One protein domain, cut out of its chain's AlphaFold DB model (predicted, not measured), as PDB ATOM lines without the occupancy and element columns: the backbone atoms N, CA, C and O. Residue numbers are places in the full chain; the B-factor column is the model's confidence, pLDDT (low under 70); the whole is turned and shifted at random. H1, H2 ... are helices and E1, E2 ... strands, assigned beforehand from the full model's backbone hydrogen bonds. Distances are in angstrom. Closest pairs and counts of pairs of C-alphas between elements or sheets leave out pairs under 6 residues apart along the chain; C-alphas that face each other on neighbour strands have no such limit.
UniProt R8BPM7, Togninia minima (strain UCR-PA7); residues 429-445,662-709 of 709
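AT A GLANCE: This is residues 429 to 445 and 662 to 709 of the 709 residues of a protein of Togninia minima (strain UCR-PA7) (UniProt R8BPM7). A small body of one helix, H1, a two-strand hairpin, E1 and E2, and a separate strand, E3, makes a loose triangle from which a long tail runs off at the printed part's last residues. H1 packs by its residues 433 to 438 near E1; E3 runs straight into the short helix H2, which sits by the first residue of H1, and residues 701 to 709 stick out free. The printed part has 65 residues, with two named helices and three named strands in the order H1, E1, E2, E3, H2; the sheet E1 - E2 is antiparallel. The class is mixed, helices and strands, with under half of the residues in named elements. The whole is loose, with a radius of gyration of the C-alphas of 15.6 A and spans of 55 by 21 by 16 A.

HOW THE PARTS SIT: H1, residues 432 to 440, touches H2, residues 686 to 689; their closest C-alphas, of Tyr 432 and Ala 689, are 4.3 A apart. E1, residues 664 to 667, comes closest to H1 at the C-alphas of Lys 667 and Ala 434, 6.0 A apart. E1 and E2, residues 673 to 676, form a hairpin of antiparallel neighbours at 153 degrees; N 666 and O 674 are 2.9 A apart and N 674 and O 666 are 2.8 A apart, within hydrogen-bond range. E3, residues 681 to 685, pairs with no named strand. The closest C-alphas of E3 and H1, of Val 684 and Ala 435, are 5.7 A apart. E2 and E3 are only just apart, at 8.4 A, and E1 and E3 are apart. E3 and H2 meet only through their link. In H1 each O i to N i+4 pair is within hydrogen-bond range; H2 is too short for such a pair, and its one O i to N i+3 pair is not within range.

IN THESE COORDINATES: H1 begins at C-alpha 432, at (43.876, -46.993, -31.804), and is 12.2 A long. E1 is 9.6 A long and E2 9.7 A. E3 is 12.9 A long, from C-alpha 681 at (35.915, -61.938, -25.632). H2 is 4.9 A long and ends at C-alpha 689, at (39.945, -46.005, -33.349).

THE WHOLE: The two C-alphas farthest apart, of Ser 663 and Pro 709, are 55.6 A apart. Without residues 701 to 709 the body spans 37 by 20 by 15 A. Residues 446 to 661 are not printed; C-alphas 445 and 662 are 7.8 A apart across the cut, which lies in the link from H1 to E1. The links printed whole are tight. Residues 690 to 709 have no named element. Pro 709 is the chain's last residue. Mean pLDDT of the printed part is 84.9, and residues 702 to 709 are under 70.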
ATOM      1  N   ILE A 429      37.140 -52.450 -26.575       91.44
ATOM      2  CA  ILE A 429      38.402 -51.738 -26.785       91.44
ATOM      3  C   ILE A 429      38.169 -50.650 -27.824       91.44
ATOM      4  O   ILE A 429      37.637 -50.930 -28.906       91.44
ATOM      5  N   THR A 430      38.522 -49.411 -27.490       90.25
ATOM      6  CA  THR A 430      38.090 -48.238 -28.267       90.25
ATOM      7  C   THR A 430      39.223 -47.400 -28.841       90.25
ATOM      8  O   THR A 430      38.975 -46.655 -29.785       90.25
ATOM      9  N   SER A 431      40.437 -47.508 -28.311       91.56
ATOM     10  CA  SER A 431      41.574 -46.702 -28.761       91.56
ATOM     11  C   SER A 431      42.366 -47.354 -29.899       91.56
ATOM     12  O   SER A 431      42.290 -48.568 -30.127       91.56
ATOM     13  N   TYR A 432      43.113 -46.538 -30.645       91.31
ATOM     14  CA  TYR A 432      43.876 -46.993 -31.804       91.31
ATOM     15  C   TYR A 432      45.070 -47.854 -31.387       91.31
ATOM     16  O   TYR A 432      45.270 -48.935 -31.950       91.31
ATOM     17  N   GLY A 433      45.840 -47.422 -30.384       93.00
ATOM     18  CA  GLY A 433      47.005 -48.156 -29.893       93.00
ATOM     19  C   GLY A 433      46.626 -49.526 -29.337       93.00
ATOM     20  O   GLY A 433      47.240 -50.532 -29.709       93.00
ATOM     21  N   ALA A 434      45.549 -49.601 -28.549       93.12
ATOM     22  CA  ALA A 434      45.021 -50.871 -28.051       93.12
ATOM     23  C   ALA A 434      44.523 -51.781 -29.187       93.12
ATOM     24  O   ALA A 434      44.817 -52.980 -29.202       93.12
ATOM     25  N   ALA A 435      43.806 -51.222 -30.169       92.56
ATOM     26  CA  ALA A 435      43.355 -51.965 -31.342       92.56
ATOM     27  C   ALA A 435      44.533 -52.567 -32.118       92.56
ATOM     28  O   ALA A 435      44.532 -53.762 -32.422       92.56
ATOM     29  N   LYS A 436      45.558 -51.756 -32.401       92.88
ATOM     30  CA  LYS A 436      46.782 -52.190 -33.076       92.88
ATOM     31  C   LYS A 436      47.485 -53.296 -32.291       92.88
ATOM     32  O   LYS A 436      47.772 -54.346 -32.861       92.88
ATOM     33  N   TYR A 437      47.678 -53.102 -30.984       94.69
ATOM     34  CA  TYR A 437      48.306 -54.086 -30.105       94.69
ATOM     35  C   TYR A 437      47.612 -55.451 -30.184       94.69
ATOM     36  O   TYR A 437      48.259 -56.468 -30.432       94.69
ATOM     37  N   ILE A 438      46.286 -55.482 -30.044       93.75
ATOM     38  CA  ILE A 438      45.506 -56.726 -30.093       93.75
ATOM     39  C   ILE A 438      45.639 -57.414 -31.459       93.75
ATOM     40  O   ILE A 438      45.780 -58.635 -31.526       93.75
ATOM     41  N   LEU A 439      45.601 -56.650 -32.555       90.06
ATOM     42  CA  LEU A 439      45.685 -57.192 -33.915       90.06
ATOM     43  C   LEU A 439      47.079 -57.738 -34.270       90.06
ATOM     44  O   LEU A 439      47.171 -58.678 -35.066       90.06
ATOM     45  N   GLU A 440      48.139 -57.177 -33.688       92.50
ATOM     46  CA  GLU A 440      49.530 -57.606 -33.895       92.50
ATOM     47  C   GLU A 440      49.926 -58.804 -33.010       92.50
ATOM     48  O   GLU A 440      50.813 -59.573 -33.375       92.50
ATOM     49  N   ASN A 441      49.232 -59.035 -31.889       93.00
ATOM     50  CA  ASN A 441      49.546 -60.097 -30.924       93.00
ATOM     51  C   ASN A 441      48.640 -61.335 -31.084       93.00
ATOM     52  O   ASN A 441      47.953 -61.754 -30.151       93.00
ATOM     53  N   GLN A 442      48.666 -61.964 -32.264       87.88
ATOM     54  CA  GLN A 442      47.813 -63.123 -32.597       87.88
ATOM     55  C   GLN A 442      48.039 -64.354 -31.708       87.88
ATOM     56  O   GLN A 442      47.185 -65.236 -31.643       87.88
ATOM     57  N   ASP A 443      49.170 -64.449 -31.008       89.81
ATOM     58  CA  ASP A 443      49.407 -65.524 -30.042       89.81
ATOM     59  C   ASP A 443      48.559 -65.374 -28.780       89.81
ATOM     60  O   ASP A 443      48.072 -66.376 -28.255       89.81
ATOM     61  N   LYS A 444      48.295 -64.128 -28.369       93.81
ATOM     62  CA  LYS A 444      47.448 -63.792 -27.222       93.81
ATOM     63  C   LYS A 444      45.977 -63.613 -27.595       93.81
ATOM     64  O   LYS A 444      45.119 -63.906 -26.771       93.81
ATOM     65  N   TYR A 445      45.686 -63.148 -28.810       93.94
ATOM     66  CA  TYR A 445      44.335 -62.783 -29.245       93.94
ATOM     67  C   TYR A 445      43.941 -63.537 -30.516       93.94
ATOM     68  O   TYR A 445      44.390 -63.213 -31.617       93.94
ATOM     69  N   THR A 662      45.698 -65.895 -23.480       94.69
ATOM     70  CA  THR A 662      46.622 -65.734 -22.350       94.69
ATOM     71  C   THR A 662      46.271 -64.454 -21.610       94.69
ATOM     72  O   THR A 662      45.960 -63.460 -22.261       94.69
ATOM     73  N   SER A 663      46.310 -64.478 -20.272       95.81
ATOM     74  CA  SER A 663      46.040 -63.290 -19.457       95.81
ATOM     75  C   SER A 663      46.912 -62.117 -19.891       95.81
ATOM     76  O   SER A 663      48.102 -62.291 -20.166       95.81
ATOM     77  N   ASP A 664      46.325 -60.928 -19.930       96.44
ATOM     78  CA  ASP A 664      47.005 -59.722 -20.381       96.44
ATOM     79  C   ASP A 664      46.401 -58.477 -19.726       96.44
ATOM     80  O   ASP A 664      45.341 -58.528 -19.098       96.44
ATOM     81  N   THR A 665      47.074 -57.340 -19.862       96.38
ATOM     82  CA  THR A 665      46.520 -56.036 -19.476       96.38
ATOM     83  C   THR A 665      46.653 -55.090 -20.654       96.38
ATOM     84  O   THR A 665      47.747 -54.635 -20.986       96.38
ATOM     85  N   ILE A 666      45.526 -54.831 -21.312       95.50
ATOM     86  CA  ILE A 666      45.462 -53.961 -22.484       95.50
ATOM     87  C   ILE A 666      45.510 -52.516 -21.995       95.50
ATOM     88  O   ILE A 666      44.722 -52.129 -21.134       95.50
ATOM     89  N   LYS A 667      46.424 -51.717 -22.545       95.25
ATOM     90  CA  LYS A 667      46.501 -50.280 -22.267       95.25
ATOM     91  C   LYS A 667      45.772 -49.520 -23.360       95.25
ATOM     92  O   LYS A 667      46.128 -49.652 -24.527       95.25
ATOM     93  N   GLU A 668      44.750 -48.769 -22.977       93.00
ATOM     94  CA  GLU A 668      44.072 -47.831 -23.867       93.00
ATOM     95  C   GLU A 668      44.880 -46.529 -23.962       93.00
ATOM     96  O   GLU A 668      45.634 -46.183 -23.048       93.00
ATOM     97  N   ASP A 669      44.725 -45.797 -25.066       90.06
ATOM     98  CA  ASP A 669      45.492 -44.564 -25.317       90.06
ATOM     99  C   ASP A 669      45.196 -43.447 -24.287       90.06
ATOM    100  O   ASP A 669      46.001 -42.534 -24.113       90.06
ATOM    101  N   ASP A 670      44.078 -43.538 -23.553       88.44
ATOM    102  CA  ASP A 670      43.714 -42.655 -22.430       88.44
ATOM    103  C   ASP A 670      44.404 -43.028 -21.096       88.44
ATOM    104  O   ASP A 670      44.177 -42.382 -20.071       88.44
ATOM    105  N   GLY A 671      45.248 -44.066 -21.097       90.50
ATOM    106  CA  GLY A 671      45.961 -44.577 -19.926       90.50
ATOM    107  C   GLY A 671      45.176 -45.597 -19.097       90.50
ATOM    108  O   GLY A 671      45.726 -46.138 -18.137       90.50
ATOM    109  N   ARG A 672      43.919 -45.899 -19.448       92.75
ATOM    110  CA  ARG A 672      43.123 -46.930 -18.774       92.75
ATOM    111  C   ARG A 672      43.719 -48.311 -19.033       92.75
ATOM    112  O   ARG A 672      43.972 -48.702 -20.171       92.75
ATOM    113  N   GLU A 673      43.886 -49.078 -17.963       95.56
ATOM    114  CA  GLU A 673      44.332 -50.467 -18.027       95.56
ATOM    115  C   GLU A 673      43.128 -51.412 -17.946       95.56
ATOM    116  O   GLU A 673      42.294 -51.316 -17.045       95.56
ATOM    117  N   VAL A 674      43.024 -52.321 -18.915       94.62
ATOM    118  CA  VAL A 674      41.916 -53.268 -19.059       94.62
ATOM    119  C   VAL A 674      42.463 -54.689 -18.888       94.62
ATOM    120  O   VAL A 674      43.036 -55.243 -19.833       94.62
ATOM    121  N   PRO A 675      42.342 -55.287 -17.688       95.25
ATOM    122  CA  PRO A 675      42.788 -56.654 -17.455       95.25
ATOM    123  C   PRO A 675      41.856 -57.642 -18.157       95.25
ATOM    124  O   PRO A 675      40.633 -57.512 -18.094       95.25
ATOM    125  N   VAL A 676      42.442 -58.649 -18.797       94.50
ATOM    126  CA  VAL A 676      41.718 -59.727 -19.477       94.50
ATOM    127  C   VAL A 676      42.317 -61.085 -19.127       94.50
ATOM    128  O   VAL A 676      43.522 -61.205 -18.887       94.50
ATOM    129  N   LYS A 677      41.482 -62.125 -19.096       94.12
ATOM    130  CA  LYS A 677      41.875 -63.509 -18.787       94.12
ATOM    131  C   LYS A 677      41.524 -64.467 -19.937       94.12
ATOM    132  O   LYS A 677      40.691 -64.127 -20.776       94.12
ATOM    133  N   PRO A 678      42.132 -65.669 -19.989       93.69
ATOM    134  CA  PRO A 678      41.803 -66.670 -20.995       93.69
ATOM    135  C   PRO A 678      40.297 -66.946 -21.073       93.69
ATOM    136  O   PRO A 678      39.648 -67.134 -20.043       93.69
ATOM    137  N   GLY A 679      39.761 -66.970 -22.293       87.88
ATOM    138  CA  GLY A 679      38.334 -67.154 -22.580       87.88
ATOM    139  C   GLY A 679      37.512 -65.861 -22.644       87.88
ATOM    140  O   GLY A 679      36.380 -65.896 -23.130       87.88
ATOM    141  N   ASP A 680      38.052 -64.712 -22.223       89.94
ATOM    142  CA  ASP A 680      37.361 -63.434 -22.406       89.94
ATOM    143  C   ASP A 680      37.246 -63.084 -23.898       89.94
ATOM    144  O   ASP A 680      38.164 -63.310 -24.696       89.94
ATOM    145  N   ARG A 681      36.116 -62.479 -24.283       89.75
ATOM    146  CA  ARG A 681      35.915 -61.938 -25.632       89.75
ATOM    147  C   ARG A 681      36.178 -60.441 -25.629       89.75
ATOM    148  O   ARG A 681      35.461 -59.693 -24.972       89.75
ATOM    149  N   VAL A 682      37.145 -59.990 -26.420       91.75
ATOM    150  CA  VAL A 682      37.412 -58.563 -26.643       91.75
ATOM    151  C   VAL A 682      36.809 -58.123 -27.975       91.75
ATOM    152  O   VAL A 682      36.928 -58.823 -28.980       91.75
ATOM    153  N   PHE A 683      36.145 -56.972 -27.999       91.06
ATOM    154  CA  PHE A 683      35.638 -56.331 -29.207       91.06
ATOM    155  C   PHE A 683      36.441 -55.070 -29.493       91.06
ATOM    156  O   PHE A 683      36.359 -54.089 -28.757       91.06
ATOM    157  N   VAL A 684      37.199 -55.091 -30.583       89.44
ATOM    158  CA  VAL A 684      37.997 -53.958 -31.047       89.44
ATOM    159  C   VAL A 684      37.130 -53.071 -31.936       89.44
ATOM    160  O   VAL A 684      36.739 -53.497 -33.022       89.44
ATOM    161  N   SER A 685      36.812 -51.854 -31.492       87.44
ATOM    162  CA  SER A 685      36.023 -50.886 -32.260       87.44
ATOM    163  C   SER A 685      36.904 -50.122 -33.246       87.44
ATOM    164  O   SER A 685      37.720 -49.294 -32.848       87.44
ATOM    165  N   PHE A 686      36.702 -50.339 -34.546       86.19
ATOM    166  CA  PHE A 686      37.407 -49.567 -35.573       86.19
ATOM    167  C   PHE A 686      36.781 -48.193 -35.788       86.19
ATOM    168  O   PHE A 686      37.478 -47.275 -36.189       86.19
ATOM    169  N   VAL A 687      35.494 -48.026 -35.480       83.06
ATOM    170  CA  VAL A 687      34.821 -46.717 -35.548       83.06
ATOM    171  C   VAL A 687      35.435 -45.733 -34.562       83.06
ATOM    172  O   VAL A 687      35.670 -44.585 -34.917       83.06
ATOM    173  N   SER A 688      35.704 -46.186 -33.337       81.81
ATOM    174  CA  SER A 688      36.310 -45.335 -32.309       81.81
ATOM    175  C   SER A 688      37.784 -45.076 -32.626       81.81
ATOM    176  O   SER A 688      38.208 -43.926 -32.652       81.81
ATOM    177  N   ALA A 689      38.533 -46.125 -32.988       83.25
ATOM    178  CA  ALA A 689      39.945 -46.005 -33.349       83.25
ATOM    179  C   ALA A 689      40.184 -45.119 -34.589       83.25
ATOM    180  O   ALA A 689      41.167 -44.389 -34.642       83.25
ATOM    181  N   ALA A 690      39.287 -45.152 -35.582       83.06
ATOM    182  CA  ALA A 690      39.383 -44.316 -36.782       83.06
ATOM    183  C   ALA A 690      39.039 -42.839 -36.535       83.06
ATOM    184  O   ALA A 690      39.270 -42.009 -37.411       83.06
ATOM    185  N   LYS A 691      38.488 -42.508 -35.360       84.44
ATOM    186  CA  LYS A 691      38.189 -41.132 -34.944       84.44
ATOM    187  C   LYS A 691      39.329 -40.463 -34.180       84.44
ATOM    188  O   LYS A 691      39.175 -39.329 -33.739       84.44
ATOM    189  N   ASP A 692      40.460 -41.142 -34.021       84.75
ATOM    190  CA  ASP A 692      41.628 -40.585 -33.354       84.75
ATOM    191  C   ASP A 692      42.349 -39.566 -34.263       84.75
ATOM    192  O   ASP A 692      42.952 -39.963 -35.268       84.75
ATOM    193  N   PRO A 693      42.340 -38.261 -33.915       85.56
ATOM    194  CA  PRO A 693      42.947 -37.217 -34.736       85.56
ATOM    195  C   PRO A 693      44.478 -37.301 -34.787       85.56
ATOM    196  O   PRO A 693      45.091 -36.679 -35.652       85.56
ATOM    197  N   THR A 694      45.113 -38.050 -33.879       86.56
ATOM    198  CA  THR A 694      46.569 -38.246 -33.895       86.56
ATOM    199  C   THR A 694      47.011 -39.179 -35.026       86.56
ATOM    200  O   THR A 694      48.114 -39.026 -35.551       86.56
ATOM    201  N   HIS A 695      46.135 -40.101 -35.441       85.56
ATOM    202  CA  HIS A 695      46.397 -41.089 -36.489       85.56
ATOM    203  C   HIS A 695      45.664 -40.776 -37.802       85.56
ATOM    204  O   HIS A 695      46.176 -41.087 -38.879       85.56
ATOM    205  N   PHE A 696      44.487 -40.149 -37.727       84.25
ATOM    206  CA  PHE A 696      43.657 -39.794 -38.876       84.25
ATOM    207  C   PHE A 696      43.366 -38.290 -38.855       84.25
ATOM    208  O   PHE A 696      42.503 -37.859 -38.095       84.25
ATOM    209  N   PRO A 697      44.063 -37.478 -39.670       81.06
ATOM    210  CA  PRO A 697      43.795 -36.047 -39.760       81.06
ATOM    211  C   PRO A 697      42.348 -35.786 -40.193       81.06
ATOM    212  O   PRO A 697      41.866 -36.413 -41.136       81.06
ATOM    213  N   ASP A 698      41.674 -34.861 -39.510       82.00
ATOM    214  CA  ASP A 698      40.285 -34.456 -39.769       82.00
ATOM    215  C   ASP A 698      39.269 -35.623 -39.806       82.00
ATOM    216  O   ASP A 698      38.497 -35.750 -40.760       82.00
ATOM    217  N   PRO A 699      39.195 -36.471 -38.762       79.50
ATOM    218  CA  PRO A 699      38.428 -37.719 -38.812       79.50
ATOM    219  C   PRO A 699      36.902 -37.520 -38.884       79.50
ATOM    220  O   PRO A 699      36.163 -38.451 -39.200       79.50
ATOM    221  N   GLU A 700      36.418 -36.308 -38.603       83.38
ATOM    222  CA  GLU A 700      35.006 -35.925 -38.727       83.38
ATOM    223  C   GLU A 700      34.686 -35.246 -40.077       83.38
ATOM    224  O   GLU A 700      33.542 -34.860 -40.322       83.38
ATOM    225  N   VAL A 701      35.674 -35.084 -40.967       79.12
ATOM    226  CA  VAL A 701      35.513 -34.412 -42.262       79.12
ATOM    227  C   VAL A 701      35.496 -35.436 -43.395       79.12
ATOM    228  O   VAL A 701      36.446 -36.181 -43.621       79.12
ATOM    229  N   VAL A 702      34.414 -35.441 -44.174       64.62
ATOM    230  CA  VAL A 702      34.303 -36.268 -45.384       64.62
ATOM    231  C   VAL A 702      34.758 -35.463 -46.600       64.62
ATOM    232  O   VAL A 702      34.094 -34.512 -47.011       64.62
ATOM    233  N   VAL A 703      35.867 -35.871 -47.223       61.81
ATOM    234  CA  VAL A 703      36.337 -35.281 -48.486       61.81
ATOM    235  C   VAL A 703      35.614 -35.945 -49.659       61.81
ATOM    236  O   VAL A 703      35.919 -37.073 -50.051       61.81
ATOM    237  N   LEU A 704      34.635 -35.247 -50.237       51.91
ATOM    238  CA  LEU A 704      33.904 -35.731 -51.408       51.91
ATOM    239  C   LEU A 704      34.777 -35.623 -52.666       51.91
ATOM    240  O   LEU A 704      35.159 -34.536 -53.091       51.91
ATOM    241  N   LEU A 705      35.061 -36.767 -53.294       50.56
ATOM    242  CA  LEU A 705      35.854 -36.853 -54.530       50.56
ATOM    243  C   LEU A 705      35.065 -36.482 -55.800       50.56
ATOM    244  O   LEU A 705      35.633 -36.484 -56.891       50.56
ATOM    245  N   VAL A 706      33.769 -36.184 -55.679       45.97
ATOM    246  CA  VAL A 706      32.878 -35.891 -56.807       45.97
ATOM    247  C   VAL A 706      32.101 -34.612 -56.505       45.97
ATOM    248  O   VAL A 706      31.410 -34.532 -55.490       45.97
ATOM    249  N   LYS A 707      32.192 -33.614 -57.393       42.28
ATOM    250  CA  LYS A 707      31.234 -32.501 -57.413       42.28
ATOM    251  C   LYS A 707      29.900 -33.061 -57.896       42.28
ATOM    252  O   LYS A 707      29.800 -33.466 -59.052       42.28
ATOM    253  N   LEU A 708      28.911 -33.123 -57.008       38.66
ATOM    254  CA  LEU A 708      27.533 -33.370 -57.422       38.66
ATOM    255  C   LEU A 708      27.101 -32.211 -58.343       38.66
ATOM    256  O   LEU A 708      27.386 -31.061 -57.995       38.66
ATOM    257  N   PRO A 709      26.523 -32.504 -59.521       39.41
ATOM    258  CA  PRO A 709      26.072 -31.485 -60.463       39.41
ATOM    259  C   PRO A 709      24.910 -30.647 -59.925       39.41
ATOM    260  O   PRO A 709      24.094 -31.191 -59.142       39.41
TER     261      PRO A 709